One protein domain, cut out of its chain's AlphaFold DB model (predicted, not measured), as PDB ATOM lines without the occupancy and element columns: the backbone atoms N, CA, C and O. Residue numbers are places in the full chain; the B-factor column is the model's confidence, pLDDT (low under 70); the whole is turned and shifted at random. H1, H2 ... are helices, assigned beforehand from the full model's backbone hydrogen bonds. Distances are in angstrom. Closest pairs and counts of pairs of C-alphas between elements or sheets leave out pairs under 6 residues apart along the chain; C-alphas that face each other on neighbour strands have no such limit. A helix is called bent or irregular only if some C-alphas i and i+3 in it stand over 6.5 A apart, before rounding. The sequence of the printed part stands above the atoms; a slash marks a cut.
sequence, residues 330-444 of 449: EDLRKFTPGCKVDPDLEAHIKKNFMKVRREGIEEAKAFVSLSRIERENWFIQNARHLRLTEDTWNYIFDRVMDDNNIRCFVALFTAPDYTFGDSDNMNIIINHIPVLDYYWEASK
ATOM      1  N   GLU A 330     -13.575  48.524 -25.437       87.38
ATOM      2  CA  GLU A 330     -14.905  48.635 -24.822       87.38
ATOM      3  C   GLU A 330     -15.659  47.295 -24.749       87.38
ATOM      4  O   GLU A 330     -16.604  47.139 -23.968       87.38
ATOM      5  N   ASP A 331     -15.258  46.310 -25.557       90.69
ATOM      6  CA  ASP A 331     -15.798  44.954 -25.501       90.69
ATOM      7  C   ASP A 331     -15.153  44.109 -24.408       90.69
ATOM      8  O   ASP A 331     -15.768  43.128 -23.992       90.69
ATOM      9  N   LEU A 332     -13.984  44.494 -23.877       92.38
ATOM     10  CA  LEU A 332     -13.271  43.743 -22.832       92.38
ATOM     11  C   LEU A 332     -14.105  43.535 -21.566       92.38
ATOM     12  O   LEU A 332     -13.872  42.579 -20.839       92.38
ATOM     13  N   ARG A 333     -15.137  44.351 -21.339       86.50
ATOM     14  CA  ARG A 333     -16.145  44.123 -20.289       86.50
ATOM     15  C   ARG A 333     -16.916  42.800 -20.416       86.50
ATOM     16  O   ARG A 333     -17.597  42.393 -19.482       86.50
ATOM     17  N   LYS A 334     -16.891  42.177 -21.597       90.06
ATOM     18  CA  LYS A 334     -17.490  40.868 -21.897       90.06
ATOM     19  C   LYS A 334     -16.448  39.748 -21.864       90.06
ATOM     20  O   LYS A 334     -16.794  38.591 -22.093       90.06
ATOM     21  N   PHE A 335     -15.173  40.083 -21.665       94.94
ATOM     22  CA  PHE A 335     -14.085  39.131 -21.788       94.94
ATOM     23  C   PHE A 335     -14.205  38.037 -20.736       94.94
ATOM     24  O   PHE A 335     -14.307  38.287 -19.534       94.94
ATOM     25  N   THR A 336     -14.079  36.809 -21.209       92.94
ATOM     26  CA  THR A 336     -13.811  35.641 -20.384       92.94
ATOM     27  C   THR A 336     -12.675  34.850 -21.032       92.94
ATOM     28  O   THR A 336     -12.499  34.923 -22.255       92.94
ATOM     29  N   PRO A 337     -11.865  34.107 -20.254       91.62
ATOM     30  CA  PRO A 337     -10.841  33.249 -20.834       91.62
ATOM     31  C   PRO A 337     -11.441  32.318 -21.898       91.62
ATOM     32  O   PRO A 337     -12.353  31.546 -21.609       91.62
ATOM     33  N   GLY A 338     -10.928  32.403 -23.129       89.06
ATOM     34  CA  GLY A 338     -11.433  31.658 -24.288       89.06
ATOM     35  C   GLY A 338     -12.170  32.497 -25.338       89.06
ATOM     36  O   GLY A 338     -12.389  31.988 -26.436       89.06
ATOM     37  N   CYS A 339     -12.498  33.765 -25.057       94.44
ATOM     38  CA  CYS A 339     -13.009  34.694 -26.071       94.44
ATOM     39  C   CYS A 339     -12.034  34.834 -27.250       94.44
ATOM     40  O   CYS A 339     -10.818  34.934 -27.068       94.44
ATOM     41  N   LYS A 340     -12.576  34.912 -28.467       95.31
ATOM     42  CA  LYS A 340     -11.827  35.280 -29.668       95.31
ATOM     43  C   LYS A 340     -11.635  36.789 -29.681       95.31
ATOM     44  O   LYS A 340     -12.568  37.531 -29.976       95.31
ATOM     45  N   VAL A 341     -10.434  37.233 -29.347       95.31
ATOM     46  CA  VAL A 341     -10.063  38.649 -29.397       95.31
ATOM     47  C   VAL A 341      -9.486  38.961 -30.770       95.31
ATOM     48  O   VAL A 341      -8.736  38.147 -31.315       95.31
ATOM     49  N   ASP A 342      -9.842  40.118 -31.325       94.38
ATOM     50  CA  ASP A 342      -9.221  40.622 -32.543       94.38
ATOM     51  C   ASP A 342      -7.679  40.611 -32.399       94.38
ATOM     52  O   ASP A 342      -7.159  41.071 -31.374       94.38
ATOM     53  N   PRO A 343      -6.926  40.061 -33.373       94.19
ATOM     54  CA  PRO A 343      -5.486  39.870 -33.243       94.19
ATOM     55  C   PRO A 343      -4.695  41.163 -33.032       94.19
ATOM     56  O   PRO A 343      -3.710  41.147 -32.288       94.19
ATOM     57  N   ASP A 344      -5.108  42.269 -33.655       90.69
ATOM     58  CA  ASP A 344      -4.399  43.542 -33.549       90.69
ATOM     59  C   ASP A 344      -4.634  44.163 -32.169       90.69
ATOM     60  O   ASP A 344      -3.685  44.608 -31.508       90.69
ATOM     61  N   LEU A 345      -5.878  44.103 -31.680       91.62
ATOM     62  CA  LEU A 345      -6.210  44.484 -30.308       91.62
ATOM     63  C   LEU A 345      -5.437  43.627 -29.295       91.62
ATOM     64  O   LEU A 345      -4.805  44.162 -28.380       91.62
ATOM     65  N   GLU A 346      -5.449  42.303 -29.454       94.75
ATOM     66  CA  GLU A 346      -4.805  41.389 -28.512       94.75
ATOM     67  C   GLU A 346      -3.283  41.594 -28.468       94.75
ATOM     68  O   GLU A 346      -2.681  41.635 -27.388       94.75
ATOM     69  N   ALA A 347      -2.649  41.763 -29.632       91.88
ATOM     70  CA  ALA A 347      -1.225  42.057 -29.732       91.88
ATOM     71  C   ALA A 347      -0.877  43.385 -29.044       91.88
ATOM     72  O   ALA A 347       0.124  43.465 -28.322       91.88
ATOM     73  N   HIS A 348      -1.716  44.409 -29.220       92.62
ATOM     74  CA  HIS A 348      -1.548  45.702 -28.568       92.62
ATOM     75  C   HIS A 348      -1.650  45.592 -27.036       92.62
ATOM     76  O   HIS A 348      -0.746  46.055 -26.335       92.62
ATOM     77  N   ILE A 349      -2.672  44.902 -26.513       94.00
ATOM     78  CA  ILE A 349      -2.848  44.667 -25.070       94.00
ATOM     79  C   ILE A 349      -1.633  43.928 -24.493       94.00
ATOM     80  O   ILE A 349      -1.008  44.410 -23.544       94.00
ATOM     81  N   LYS A 350      -1.235  42.796 -25.094       93.56
ATOM     82  CA  LYS A 350      -0.084  41.991 -24.642       93.56
ATOM     83  C   LYS A 350       1.206  42.809 -24.612       93.56
ATOM     84  O   LYS A 350       1.951  42.761 -23.630       93.56
ATOM     85  N   LYS A 351       1.469  43.587 -25.668       92.31
ATOM     86  CA  LYS A 351       2.642  44.467 -25.762       92.31
ATOM     87  C   LYS A 351       2.691  45.467 -24.608       92.31
ATOM     88  O   LYS A 351       3.747  45.635 -23.994       92.31
ATOM     89  N   ASN A 352       1.566  46.107 -24.304       92.69
ATOM     90  CA  ASN A 352       1.499  47.126 -23.263       92.69
ATOM     91  C   ASN A 352       1.589  46.519 -21.860       92.69
ATOM     92  O   ASN A 352       2.337  47.038 -21.038       92.69
ATOM     93  N   PHE A 353       0.969  45.364 -21.605       93.50
ATOM     94  CA  PHE A 353       1.152  44.643 -20.339       93.50
ATOM     95  C   PHE A 353       2.612  44.238 -20.094       93.50
ATOM     96  O   PHE A 353       3.123  44.424 -18.990       93.50
ATOM     97  N   MET A 354       3.330  43.765 -21.120       90.88
ATOM     98  CA  MET A 354       4.770  43.483 -21.004       90.88
ATOM     99  C   MET A 354       5.590  44.734 -20.668       90.88
ATOM    100  O   MET A 354       6.582  44.644 -19.940       90.88
ATOM    101  N   LYS A 355       5.203  45.895 -21.209       90.50
ATOM    102  CA  LYS A 355       5.843  47.179 -20.909       90.50
ATOM    103  C   LYS A 355       5.569  47.601 -19.462       90.50
ATOM    104  O   LYS A 355       6.525  47.779 -18.712       90.50
ATOM    105  N   VAL A 356       4.297  47.656 -19.057       90.75
ATOM    106  CA  VAL A 356       3.860  47.997 -17.690       90.75
ATOM    107  C   VAL A 356       4.547  47.104 -16.664       90.75
ATOM    108  O   VAL A 356       5.108  47.596 -15.690       90.75
ATOM    109  N   ARG A 357       4.572  45.788 -16.900       89.44
ATOM    110  CA  ARG A 357       5.238  44.834 -16.008       89.44
ATOM    111  C   ARG A 357       6.723  45.143 -15.859       89.44
ATOM    112  O   ARG A 357       7.234  45.108 -14.751       89.44
ATOM    113  N   ARG A 358       7.424  45.431 -16.958       87.06
ATOM    114  CA  ARG A 358       8.865  45.723 -16.934       87.06
ATOM    115  C   ARG A 358       9.179  47.006 -16.170       87.06
ATOM    116  O   ARG A 358      10.151  47.034 -15.425       87.06
ATOM    117  N   GLU A 359       8.377  48.041 -16.381       86.12
ATOM    118  CA  GLU A 359       8.594  49.376 -15.816       86.12
ATOM    119  C   GLU A 359       8.138  49.461 -14.347       86.12
ATOM    120  O   GLU A 359       8.792  50.119 -13.546       86.12
ATOM    121  N   GLY A 360       7.089  48.726 -13.958       82.69
ATOM    122  CA  GLY A 360       6.514  48.770 -12.607       82.69
ATOM    123  C   GLY A 360       7.172  47.867 -11.554       82.69
ATOM    124  O   GLY A 360       6.790  47.927 -10.385       82.69
ATOM    125  N   ILE A 361       8.147  47.019 -11.917       74.88
ATOM    126  CA  ILE A 361       8.797  46.083 -10.969       74.88
ATOM    127  C   ILE A 361       9.540  46.812  -9.843       74.88
ATOM    128  O   ILE A 361       9.503  46.349  -8.703       74.88
ATOM    129  N   GLU A 362      10.228  47.915 -10.141       76.44
ATOM    130  CA  GLU A 362      11.008  48.629  -9.122       76.44
ATOM    131  C   GLU A 362      10.103  49.366  -8.133       76.44
ATOM    132  O   GLU A 362      10.314  49.261  -6.924       76.44
ATOM    133  N   GLU A 363       9.031  50.001  -8.613       81.06
ATOM    134  CA  GLU A 363       8.068  50.658  -7.727       81.06
ATOM    135  C   GLU A 363       7.367  49.641  -6.817       81.06
ATOM    136  O   GLU A 363       7.213  49.855  -5.614       81.06
ATOM    137  N   ALA A 364       7.026  48.469  -7.363       79.88
ATOM    138  CA  ALA A 364       6.441  47.391  -6.584       79.88
ATOM    139  C   ALA A 364       7.360  46.903  -5.451       79.88
ATOM    140  O   ALA A 364       6.862  46.524  -4.392       79.88
ATOM    141  N   LYS A 365       8.690  46.933  -5.617       81.00
ATOM    142  CA  LYS A 365       9.623  46.577  -4.532       81.00
ATOM    143  C   LYS A 365       9.576  47.593  -3.394       81.00
ATOM    144  O   LYS A 365       9.546  47.185  -2.234       81.00
ATOM    145  N   ALA A 366       9.554  48.888  -3.714       84.81
ATOM    146  CA  ALA A 366       9.426  49.941  -2.708       84.81
ATOM    147  C   ALA A 366       8.080  49.832  -1.972       84.81
ATOM    148  O   ALA A 366       8.041  49.850  -0.740       84.81
ATOM    149  N   PHE A 367       6.998  49.607  -2.722       91.06
ATOM    150  CA  PHE A 367       5.638  49.461  -2.205       91.06
ATOM    151  C   PHE A 367       5.488  48.315  -1.193       91.06
ATOM    152  O   PHE A 367       4.804  48.463  -0.183       91.06
ATOM    153  N   VAL A 368       6.160  47.180  -1.416       88.94
ATOM    154  CA  VAL A 368       6.063  46.003  -0.532       88.94
ATOM    155  C   VAL A 368       6.553  46.291   0.896       88.94
ATOM    156  O   VAL A 368       6.072  45.678   1.848       88.94
ATOM    157  N   SER A 369       7.465  47.249   1.076       90.12
ATOM    158  CA  SER A 369       7.975  47.615   2.406       90.12
ATOM    159  C   SER A 369       6.985  48.411   3.267       90.12
ATOM    160  O   SER A 369       7.176  48.511   4.479       90.12
ATOM    161  N   LEU A 370       5.926  48.953   2.660       95.12
ATOM    162  CA  LEU A 370       4.951  49.812   3.326       95.12
ATOM    163  C   LEU A 370       3.977  49.005   4.196       95.12
ATOM    164  O   LEU A 370       3.564  47.894   3.842       95.12
ATOM    165  N   SER A 371       3.549  49.602   5.310       96.62
ATOM    166  CA  SER A 371       2.445  49.095   6.128       96.62
ATOM    167  C   SER A 371       1.111  49.165   5.379       96.62
ATOM    168  O   SER A 371       0.967  49.877   4.386       96.62
ATOM    169  N   ARG A 372       0.085  48.466   5.882       96.81
ATOM    170  CA  ARG A 372      -1.252  48.465   5.265       96.81
ATOM    171  C   ARG A 372      -1.797  49.876   5.019       96.81
ATOM    172  O   ARG A 372      -2.250  50.157   3.917       96.81
ATOM    173  N   ILE A 373      -1.737  50.748   6.028       97.38
ATOM    174  CA  ILE A 373      -2.252  52.123   5.930       97.38
ATOM    175  C   ILE A 373      -1.462  52.913   4.883       97.38
ATOM    176  O   ILE A 373      -2.053  53.595   4.052       97.38
ATOM    177  N   GLU A 374      -0.133  52.790   4.880       97.44
ATOM    178  CA  GLU A 374       0.723  53.468   3.901       97.44
ATOM    179  C   GLU A 374       0.442  52.996   2.468       97.44
ATOM    180  O   GLU A 374       0.383  53.823   1.562       97.44
ATOM    181  N   ARG A 375       0.193  51.697   2.260       97.12
ATOM    182  CA  ARG A 375      -0.174  51.139   0.950       97.12
ATOM    183  C   ARG A 375      -1.543  51.618   0.462       97.12
ATOM    184  O   ARG A 375      -1.678  52.008  -0.695       97.12
ATOM    185  N   GLU A 376      -2.555  51.606   1.330       97.19
ATOM    186  CA  GLU A 376      -3.890  52.125   0.999       97.19
ATOM    187  C   GLU A 376      -3.815  53.621   0.644       97.19
ATOM    188  O   GLU A 376      -4.358  54.047  -0.376       97.19
ATOM    189  N   ASN A 377      -3.061  54.402   1.423       96.81
ATOM    190  CA  ASN A 377      -2.850  55.828   1.169       96.81
ATOM    191  C   ASN A 377      -2.078  56.084  -0.129       96.81
ATOM    192  O   ASN A 377      -2.404  57.025  -0.852       96.81
ATOM    193  N   TRP A 378      -1.089  55.245  -0.450       96.19
ATOM    194  CA  TRP A 378      -0.354  55.330  -1.709       96.19
ATOM    195  C   TRP A 378      -1.301  55.184  -2.903       96.19
ATOM    196  O   TRP A 378      -1.253  56.009  -3.814       96.19
ATOM    197  N   PHE A 379      -2.220  54.212  -2.884       96.31
ATOM    198  CA  PHE A 379      -3.198  54.063  -3.965       96.31
ATOM    199  C   PHE A 379      -4.110  55.284  -4.090       96.31
ATOM    200  O   PHE A 379      -4.264  55.819  -5.186       96.31
ATOM    201  N   ILE A 380      -4.655  55.778  -2.977       95.62
ATOM    202  CA  ILE A 380      -5.512  56.974  -2.970       95.62
ATOM    203  C   ILE A 380      -4.792  58.178  -3.594       95.62
ATOM    204  O   ILE A 380      -5.354  58.894  -4.421       95.62
ATOM    205  N   GLN A 381      -3.520  58.381  -3.252       93.25
ATOM    206  CA  GLN A 381      -2.738  59.520  -3.734       93.25
ATOM    207  C   GLN A 381      -2.330  59.408  -5.209       93.25
ATOM    208  O   GLN A 381      -2.176  60.446  -5.864       93.25
ATOM    209  N   ASN A 382      -2.186  58.185  -5.730       92.12
ATOM    210  CA  ASN A 382      -1.745  57.906  -7.100       92.12
ATOM    211  C   ASN A 382      -2.900  57.629  -8.084       92.12
ATOM    212  O   ASN A 382      -2.668  57.525  -9.283       92.12
ATOM    213  N   ALA A 383      -4.158  57.596  -7.632       89.62
ATOM    214  CA  ALA A 383      -5.328  57.347  -8.487       89.62
ATOM    215  C   ALA A 383      -5.755  58.533  -9.382       89.62
ATOM    216  O   ALA A 383      -6.790  58.461 -10.037       89.62
ATOM    217  N   ARG A 384      -5.008  59.647  -9.414       72.38
ATOM    218  CA  ARG A 384      -5.487  60.960  -9.911       72.38
ATOM    219  C   ARG A 384      -5.983  60.984 -11.361       72.38
ATOM    220  O   ARG A 384      -6.736  61.885 -11.721       72.38
ATOM    221  N   HIS A 385      -5.558  60.030 -12.184       80.88
ATOM    222  CA  HIS A 385      -5.929  59.935 -13.600       80.88
ATOM    223  C   HIS A 385      -6.814  58.723 -13.915       80.88
ATOM    224  O   HIS A 385      -7.208  58.533 -15.065       80.88
ATOM    225  N   LEU A 386      -7.146  57.921 -12.900       90.00
ATOM    226  CA  LEU A 386      -7.893  56.682 -13.040       90.00
ATOM    227  C   LEU A 386      -9.334  56.863 -12.561       90.00
ATOM    228  O   LEU A 386      -9.605  57.437 -11.508       90.00
ATOM    229  N   ARG A 387     -10.271  56.335 -13.340       92.44
ATOM    230  CA  ARG A 387     -11.696  56.269 -13.015       92.44
ATOM    231  C   ARG A 387     -12.003  54.869 -12.515       92.44
ATOM    232  O   ARG A 387     -12.405  54.012 -13.294       92.44
ATOM    233  N   LEU A 388     -11.754  54.622 -11.235       95.25
ATOM    234  CA  LEU A 388     -11.950  53.304 -10.633       95.25
ATOM    235  C   LEU A 388     -13.372  53.142 -10.114       95.25
ATOM    236  O   LEU A 388     -13.919  54.057  -9.504       95.25
ATOM    237  N   THR A 389     -13.961  51.977 -10.341       95.94
ATOM    238  CA  THR A 389     -15.239  51.594  -9.749       95.94
ATOM    239  C   THR A 389     -15.072  51.303  -8.262       95.94
ATOM    240  O   THR A 389     -13.967  51.034  -7.780       95.94
ATOM    241  N   GLU A 390     -16.181  51.337  -7.526       95.19
ATOM    242  CA  GLU A 390     -16.202  50.948  -6.112       95.19
ATOM    243  C   GLU A 390     -15.698  49.509  -5.915       95.19
ATOM    244  O   GLU A 390     -14.871  49.254  -5.041       95.19
ATOM    245  N   ASP A 391     -16.105  48.583  -6.786       95.50
ATOM    246  CA  ASP A 391     -15.671  47.185  -6.740       95.50
ATOM    247  C   ASP A 391     -14.160  47.040  -6.948       95.50
ATOM    248  O   ASP A 391     -13.506  46.255  -6.260       95.50
ATOM    249  N   THR A 392     -13.575  47.826  -7.857       96.06
ATOM    250  CA  THR A 392     -12.123  47.841  -8.070       96.06
ATOM    251  C   THR A 392     -11.385  48.396  -6.855       96.06
ATOM    252  O   THR A 392     -10.380  47.819  -6.437       96.06
ATOM    253  N   TRP A 393     -11.893  49.464  -6.238       97.12
ATOM    254  CA  TRP A 393     -11.338  49.977  -4.984       97.12
ATOM    255  C   TRP A 393     -11.397  48.942  -3.862       97.12
ATOM    256  O   TRP A 393     -10.386  48.694  -3.204       97.12
ATOM    257  N   ASN A 394     -12.545  48.292  -3.678       96.19
ATOM    258  CA  ASN A 394     -12.719  47.236  -2.681       96.19
ATOM    259  C   ASN A 394     -11.754  46.074  -2.934       96.19
ATOM    260  O   ASN A 394     -11.073  45.626  -2.012       96.19
ATOM    261  N   TYR A 395     -11.597  45.653  -4.194       96.38
ATOM    262  CA  TYR A 395     -10.633  44.621  -4.574       96.38
ATOM    263  C   TYR A 395      -9.199  44.987  -4.169       96.38
ATOM    264  O   TYR A 395      -8.508  44.165  -3.557       96.38
ATOM    265  N   ILE A 396      -8.771  46.215  -4.483       96.19
ATOM    266  CA  ILE A 396      -7.448  46.752  -4.140       96.19
ATOM    267  C   ILE A 396      -7.266  46.773  -2.622       96.19
ATOM    268  O   ILE A 396      -6.270  46.259  -2.119       96.19
ATOM    269  N   PHE A 397      -8.221  47.332  -1.878       96.69
ATOM    270  CA  PHE A 397      -8.111  47.481  -0.429       96.69
ATOM    271  C   PHE A 397      -8.127  46.145   0.317       96.69
ATOM    272  O   PHE A 397      -7.370  45.970   1.277       96.69
ATOM    273  N   ASP A 398      -8.939  45.184  -0.118       97.00
ATOM    274  CA  ASP A 398      -9.018  43.861   0.507       97.00
ATOM    275  C   ASP A 398      -7.728  43.060   0.314       97.00
ATOM    276  O   ASP A 398      -7.308  42.322   1.210       97.00
ATOM    277  N   ARG A 399      -7.062  43.245  -0.832       96.00
ATOM    278  CA  ARG A 399      -5.849  42.514  -1.230       96.00
ATOM    279  C   ARG A 399      -4.578  43.352  -1.153       96.00
ATOM    280  O   ARG A 399      -3.534  42.918  -1.623       96.00
ATOM    281  N   VAL A 400      -4.624  44.519  -0.514       96.12
ATOM    282  CA  VAL A 400      -3.504  45.473  -0.496       96.12
ATOM    283  C   VAL A 400      -2.209  44.885   0.094       96.12
ATOM    284  O   VAL A 400      -1.106  45.319  -0.241       96.12
ATOM    285  N   MET A 401      -2.338  43.872   0.962       96.06
ATOM    286  CA  MET A 401      -1.225  43.145   1.590       96.06
ATOM    287  C   MET A 401      -0.822  41.857   0.856       96.06
ATOM    288  O   MET A 401       0.137  41.208   1.262       96.06
ATOM    289  N   ASP A 402      -1.537  41.468  -0.199       93.81
ATOM    290  CA  ASP A 402      -1.172  40.338  -1.049       93.81
ATOM    291  C   ASP A 402      -0.272  40.827  -2.183       93.81
ATOM    292  O   ASP A 402      -0.729  41.306  -3.223       93.81
ATOM    293  N   ASP A 403       1.036  40.695  -1.974       89.88
ATOM    294  CA  ASP A 403       2.044  41.183  -2.908       89.88
ATOM    295  C   ASP A 403       1.920  40.567  -4.308       89.88
ATOM    296  O   ASP A 403       2.295  41.212  -5.284       89.88
ATOM    297  N   ASN A 404       1.406  39.342  -4.446       84.88
ATOM    298  CA  ASN A 404       1.269  38.718  -5.762       84.88
ATOM    299  C   ASN A 404       0.124  39.347  -6.554       84.88
ATOM    300  O   ASN A 404       0.296  39.633  -7.740       84.88
ATOM    301  N   ASN A 405      -1.001  39.602  -5.887       85.19
ATOM    302  CA  ASN A 405      -2.181  40.194  -6.507       85.19
ATOM    303  C   ASN A 405      -2.036  41.706  -6.719       85.19
ATOM    304  O   ASN A 405      -2.471  42.230  -7.737       85.19
ATOM    305  N   ILE A 406      -1.403  42.429  -5.794       90.25
ATOM    306  CA  ILE A 406      -1.407  43.898  -5.827       90.25
ATOM    307  C   ILE A 406      -0.347  44.499  -6.763       90.25
ATOM    308  O   ILE A 406      -0.461  45.649  -7.189       90.25
ATOM    309  N   ARG A 407       0.679  43.719  -7.128       89.44
ATOM    310  CA  ARG A 407       1.782  44.152  -8.006       89.44
ATOM    311  C   ARG A 407       1.311  44.693  -9.353       89.44
ATOM    312  O   ARG A 407       1.902  45.653  -9.844       89.44
ATOM    313  N   CYS A 408       0.278  44.095  -9.948       91.00
ATOM    314  CA  CYS A 408      -0.258  44.570 -11.222       91.00
ATOM    315  C   CYS A 408      -0.861  45.977 -11.081       91.00
ATOM    316  O   CYS A 408      -0.595  46.837 -11.918       91.00
ATOM    317  N   PHE A 409      -1.582  46.247  -9.989       93.00
ATOM    318  CA  PHE A 409      -2.152  47.563  -9.703       93.00
ATOM    319  C   PHE A 409      -1.075  48.608  -9.457       93.00
ATOM    320  O   PHE A 409      -1.148  49.680 -10.045       93.00
ATOM    321  N   VAL A 410      -0.050  48.301  -8.656       92.81
ATOM    322  CA  VAL A 410       1.069  49.239  -8.441       92.81
ATOM    323  C   VAL A 410       1.692  49.635  -9.780       92.81
ATOM    324  O   VAL A 410       1.838  50.821 -10.062       92.81
ATOM    325  N   ALA A 411       1.969  48.651 -10.642       91.25
ATOM    326  CA  ALA A 411       2.542  48.903 -11.957       91.25
ATOM    327  C   ALA A 411       1.630  49.773 -12.844       91.25
ATOM    328  O   ALA A 411       2.115  50.700 -13.493       91.25
ATOM    329  N   LEU A 412       0.317  49.521 -12.851       91.44
ATOM    330  CA  LEU A 412      -0.640  50.317 -13.627       91.44
ATOM    331  C   LEU A 412      -0.800  51.744 -13.102       91.44
ATOM    332  O   LEU A 412      -0.867  52.667 -13.903       91.44
ATOM    333  N   PHE A 413      -0.819  51.943 -11.785       92.19
ATOM    334  CA  PHE A 413      -0.926  53.275 -11.180       92.19
ATOM    335  C   PHE A 413       0.299  54.150 -11.463       92.19
ATOM    336  O   PHE A 413       0.192  55.372 -11.480       92.19
ATOM    337  N   THR A 414       1.458  53.534 -11.706       89.25
ATOM    338  CA  THR A 414       2.683  54.248 -12.100       89.25
ATOM    339  C   THR A 414       2.852  54.421 -13.603       89.25
ATOM    340  O   THR A 414       3.708  55.187 -14.047       89.25
ATOM    341  N   ALA A 415       2.070  53.695 -14.399       87.88
ATOM    342  CA  ALA A 415       2.160  53.777 -15.841       87.88
ATOM    343  C   ALA A 415       1.541  55.096 -16.339       87.88
ATOM    344  O   ALA A 415       0.566  55.579 -15.759       87.88
ATOM    345  N   PRO A 416       2.050  55.675 -17.442       83.75
ATOM    346  CA  PRO A 416       1.375  56.785 -18.102       83.75
ATOM    347  C   PRO A 416      -0.080  56.430 -18.437       83.75
ATOM    348  O   PRO A 416      -0.365  55.311 -18.873       83.75
ATOM    349  N   ASP A 417      -0.998  57.381 -18.287       77.19
ATOM    350  CA  ASP A 417      -2.438  57.172 -18.484       77.19
ATOM    351  C   ASP A 417      -2.798  56.744 -19.917       77.19
ATOM    352  O   ASP A 417      -3.764  56.023 -20.119       77.19
ATOM    353  N   TYR A 418      -1.971  57.080 -20.906       79.38
ATOM    354  CA  TYR A 418      -2.105  56.666 -22.309       79.38
ATOM    355  C   TYR A 418      -1.398  55.342 -22.656       79.38
ATOM    356  O   TYR A 418      -1.207  55.030 -23.833       79.38
ATOM    357  N   THR A 419      -0.965  54.546 -21.671       82.94
ATOM    358  CA  THR A 419      -0.198  53.310 -21.940       82.94
ATOM    359  C   THR A 419      -0.942  52.334 -22.853       82.94
ATOM    360  O   THR A 419      -0.303  51.632 -23.632       82.94
ATOM    361  N   PHE A 420      -2.275  52.343 -22.823       82.00
ATOM    362  CA  PHE A 420      -3.131  51.540 -23.698       82.00
ATOM    363  C   PHE A 420      -3.727  52.352 -24.862       82.00
ATOM    364  O   PHE A 420      -4.826  52.080 -25.338       82.00
ATOM    365  N   GLY A 421      -2.984  53.349 -25.350       81.19
ATOM    366  CA  GLY A 421      -3.377  54.255 -26.431       81.19
ATOM    367  C   GLY A 421      -3.985  55.554 -25.904       81.19
ATOM    368  O   GLY A 421      -3.497  56.632 -26.233       81.19
ATOM    369  N   ASP A 422      -4.992  55.448 -25.041       83.00
ATOM    370  CA  ASP A 422      -5.598  56.569 -24.323       83.00
ATOM    371  C   ASP A 422      -5.969  56.175 -22.881       83.00
ATOM    372  O   ASP A 422      -5.825  55.016 -22.476       83.00
ATOM    373  N   SER A 423      -6.420  57.160 -22.101       85.12
ATOM    374  CA  SER A 423      -6.796  56.971 -20.698       85.12
ATOM    375  C   SER A 423      -8.107  56.215 -20.504       85.12
ATOM    376  O   SER A 423      -8.294  55.583 -19.465       85.12
ATOM    377  N   ASP A 424      -9.001  56.214 -21.489       87.50
ATOM    378  CA  ASP A 424     -10.277  55.509 -21.405       87.50
ATOM    379  C   ASP A 424     -10.030  53.981 -21.490       87.50
ATOM    380  O   ASP A 424     -10.530  53.222 -20.658       87.50
ATOM    381  N   ASN A 425      -9.121  53.535 -22.367       90.06
ATOM    382  CA  ASN A 425      -8.686  52.133 -22.478       90.06
ATOM    383  C   ASN A 425      -8.007  51.609 -21.204       90.06
ATOM    384  O   ASN A 425      -8.254  50.476 -20.780       90.06
ATOM    385  N   MET A 426      -7.168  52.437 -20.574       90.50
ATOM    386  CA  MET A 426      -6.553  52.118 -19.281       90.50
ATOM    387  C   MET A 426      -7.621  51.904 -18.203       90.50
ATOM    388  O   MET A 426      -7.566  50.923 -17.458       90.50
ATOM    389  N   ASN A 427      -8.626  52.785 -18.162       92.31
ATOM    390  CA  ASN A 427      -9.745  52.673 -17.233       92.31
ATOM    391  C   ASN A 427     -10.572  51.404 -17.483       92.31
ATOM    392  O   ASN A 427     -10.950  50.737 -16.525       92.31
ATOM    393  N   ILE A 428     -10.804  51.010 -18.735       92.44
ATOM    394  CA  ILE A 428     -11.509  49.754 -19.027       92.44
ATOM    395  C   ILE A 428     -10.741  48.543 -18.473       92.44
ATOM    396  O   ILE A 428     -11.334  47.688 -17.815       92.44
ATOM    397  N   ILE A 429      -9.425  48.475 -18.697       93.19
ATOM    398  CA  ILE A 429      -8.603  47.343 -18.247       93.19
ATOM    399  C   ILE A 429      -8.561  47.249 -16.723       93.19
ATOM    400  O   ILE A 429      -8.803  46.177 -16.171       93.19
ATOM    401  N   ILE A 430      -8.242  48.351 -16.040       93.00
ATOM    402  CA  ILE A 430      -8.021  48.320 -14.588       93.00
ATOM    403  C   ILE A 430      -9.301  47.991 -13.813       93.00
ATOM    404  O   ILE A 430      -9.232  47.399 -12.738       93.00
ATOM    405  N   ASN A 431     -10.465  48.323 -14.378       94.50
ATOM    406  CA  ASN A 431     -11.760  48.010 -13.785       94.50
ATOM    407  C   ASN A 431     -12.264  46.597 -14.107       94.50
ATOM    408  O   ASN A 431     -13.241  46.153 -13.507       94.50
ATOM    409  N   HIS A 432     -11.611  45.866 -15.015       93.75
ATOM    410  CA  HIS A 432     -12.016  44.517 -15.395       93.75
ATOM    411  C   HIS A 432     -10.996  43.470 -14.926       93.75
ATOM    412  O   HIS A 432     -10.155  42.994 -15.692       93.75
ATOM    413  N   ILE A 433     -11.109  43.071 -13.654       92.62
ATOM    414  CA  ILE A 433     -10.184  42.144 -12.971       92.62
ATOM    415  C   ILE A 433      -9.869  40.873 -13.788       92.62
ATOM    416  O   ILE A 433      -8.692  40.552 -13.929       92.62
ATOM    417  N   PRO A 434     -10.837  40.178 -14.428       92.81
ATOM    418  CA  PRO A 434     -10.513  38.996 -15.234       92.81
ATOM    419  C   PRO A 434      -9.586  39.271 -16.428       92.81
ATOM    420  O   PRO A 434      -8.773  38.422 -16.786       92.81
ATOM    421  N   VAL A 435      -9.701  40.450 -17.052       94.06
ATOM    422  CA  VAL A 435      -8.821  40.872 -18.163       94.06
ATOM    423  C   VAL A 435      -7.447  41.198 -17.609       94.06
ATOM    424  O   VAL A 435      -6.440  40.742 -18.152       94.06
ATOM    425  N   LEU A 436      -7.420  41.960 -16.513       93.06
ATOM    426  CA  LEU A 436      -6.204  42.328 -15.810       93.06
ATOM    427  C   LEU A 436      -5.377  41.090 -15.457       93.06
ATOM    428  O   LEU A 436      -4.225  40.999 -15.875       93.06
ATOM    429  N   ASP A 437      -5.971  40.127 -14.754       91.81
ATOM    430  CA  ASP A 437      -5.287  38.915 -14.303       91.81
ATOM    431  C   ASP A 437      -4.804  38.077 -15.491       91.81
ATOM    432  O   ASP A 437      -3.644  37.665 -15.536       91.81
ATOM    433  N   TYR A 438      -5.662  37.877 -16.498       94.25
ATOM    434  CA  TYR A 438      -5.327  37.079 -17.675       94.25
ATOM    435  C   TYR A 438      -4.115  37.638 -18.431       94.25
ATOM    436  O   TYR A 438      -3.144  36.918 -18.681       94.25
ATOM    437  N   TYR A 439      -4.138  38.926 -18.784       93.81
ATOM    438  CA  TYR A 439      -3.054  39.527 -19.563       93.81
ATOM    439  C   TYR A 439      -1.820  39.840 -18.716       93.81
ATOM    440  O   TYR A 439      -0.697  39.767 -19.227       93.81
ATOM    441  N   TRP A 440      -1.985  40.118 -17.423       91.94
ATOM    442  CA  TRP A 440      -0.855  40.229 -16.508       91.94
ATOM    443  C   TRP A 440      -0.091  38.911 -16.410       91.94
ATOM    444  O   TRP A 440       1.140  38.919 -16.491       91.94
ATOM    445  N   GLU A 441      -0.784  37.782 -16.294       91.31
ATOM    446  CA  GLU A 441      -0.164  36.458 -16.242       91.31
ATOM    447  C   GLU A 441       0.449  36.056 -17.585       91.31
ATOM    448  O   GLU A 441       1.605  35.628 -17.628       91.31
ATOM    449  N   ALA A 442      -0.252  36.302 -18.696       89.75
ATOM    450  CA  ALA A 442       0.268  36.057 -20.042       89.75
ATOM    451  C   ALA A 442       1.516  36.899 -20.380       89.75
ATOM    452  O   ALA A 442       2.281  36.538 -21.273       89.75
ATOM    453  N   SER A 443       1.745  38.011 -19.672       88.50
ATOM    454  CA  SER A 443       2.922  38.870 -19.857       88.50
ATOM    455  C   SER A 443       4.181  38.401 -19.110       88.50
ATOM    456  O   SER A 443       5.227  39.050 -19.213       88.50
ATOM    457  N   LYS A 444       4.116  37.294 -18.352       84.31
ATOM    458  CA  LYS A 444       5.288  36.710 -17.681       84.31
ATOM    459  C   LYS A 444       6.353  36.308 -18.712       84.31
ATOM    460  O   LYS A 444       6.052  35.545 -19.630       84.31
TER     461      LYS A 444
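Overview. This is residues 330 to 444 of the 449 residues of an uncharacterized protein of uncultured Eubacterium sp (UniProt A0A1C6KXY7). A long, kinked helix, H2, arches along one side of the body, and H5 and H7 pack across its inner side. H3, H4 and H6 lie beyond these, and short H1 packs on H6. The printed part has 115 residues with seven named helices, H1 to H7 in chain order, and no named strand. It is all helix and compact, with a radius of gyration of the C-alphas of 13.6 A and spans of 41 by 27 by 24 A.

Arrangement. Start at H2, residues 343 to 368, which has a kink of 52 degrees near residue 362 and is irregular, C-alphas 359 and 362 being 7.2 A apart. Its residues 356 to 368 touch H5, residues 403 to 414, about perpendicular at 75 degrees; the closest C-alphas, of Gly 360 and Ala 411, are 4.0 A apart. H5 is only just irregular, with C-alphas 405 and 408 6.7 A apart. Residues 349 to 357 of H2 touch H7, residues 433 to 442, about perpendicular at 90 degrees, closest at the C-alphas of Phe 353 and Trp 440, 6.2 A. Residues 410 to 414 of H5 touch H3, residues 372 to 382, at a shallow tilt of 26 degrees, the same way, closest at the C-alphas of Asn 382 and Phe 413, 6.2 A. Helix packing is mostly crossed, only just: 1 of these 3 pairs is at a shallow tilt. H4, residues 390 to 398, touches no helix but is near H3, H5 and H6, residues 423 to 431. H6 and H7 touch only at the corner, only just, with 3 pairs of C-alphas within 8 A, the closest those of Ile 429 and Leu 436, 6.1 A. H1, residues 330 to 334, touches H6, closest at the C-alphas of Glu 330 and Ile 428, 6.8 A; it is only just irregular, C-alphas 330 and 333 being 6.51 A apart. Every O i to N i+4 pair is within hydrogen-bond range in H3, H4, H6 and H7, against 19 of 22 in H2, 5 of 8 in H5 and 0 of 1 in H1, where 1 of 2 O i to N i+3 pairs is.

Along the chain. Find C-alpha 343 at (-5.486, 39.870, -33.243); from there H2 runs 35.2 A to C-alpha 368 at (6.063, 46.003, -0.532). H5 is 16.0 A long, H3 15.6 A, and H7 14.0 A, ending at C-alpha 442 at (0.268, 36.057, -20.042).

Size, cuts and confidence. The C-alphas farthest apart, of Asp 342 and Ser 371, are 41.3 A apart. The printed part has no cut, no link is long, and no printed residue is under 70 in pLDDT.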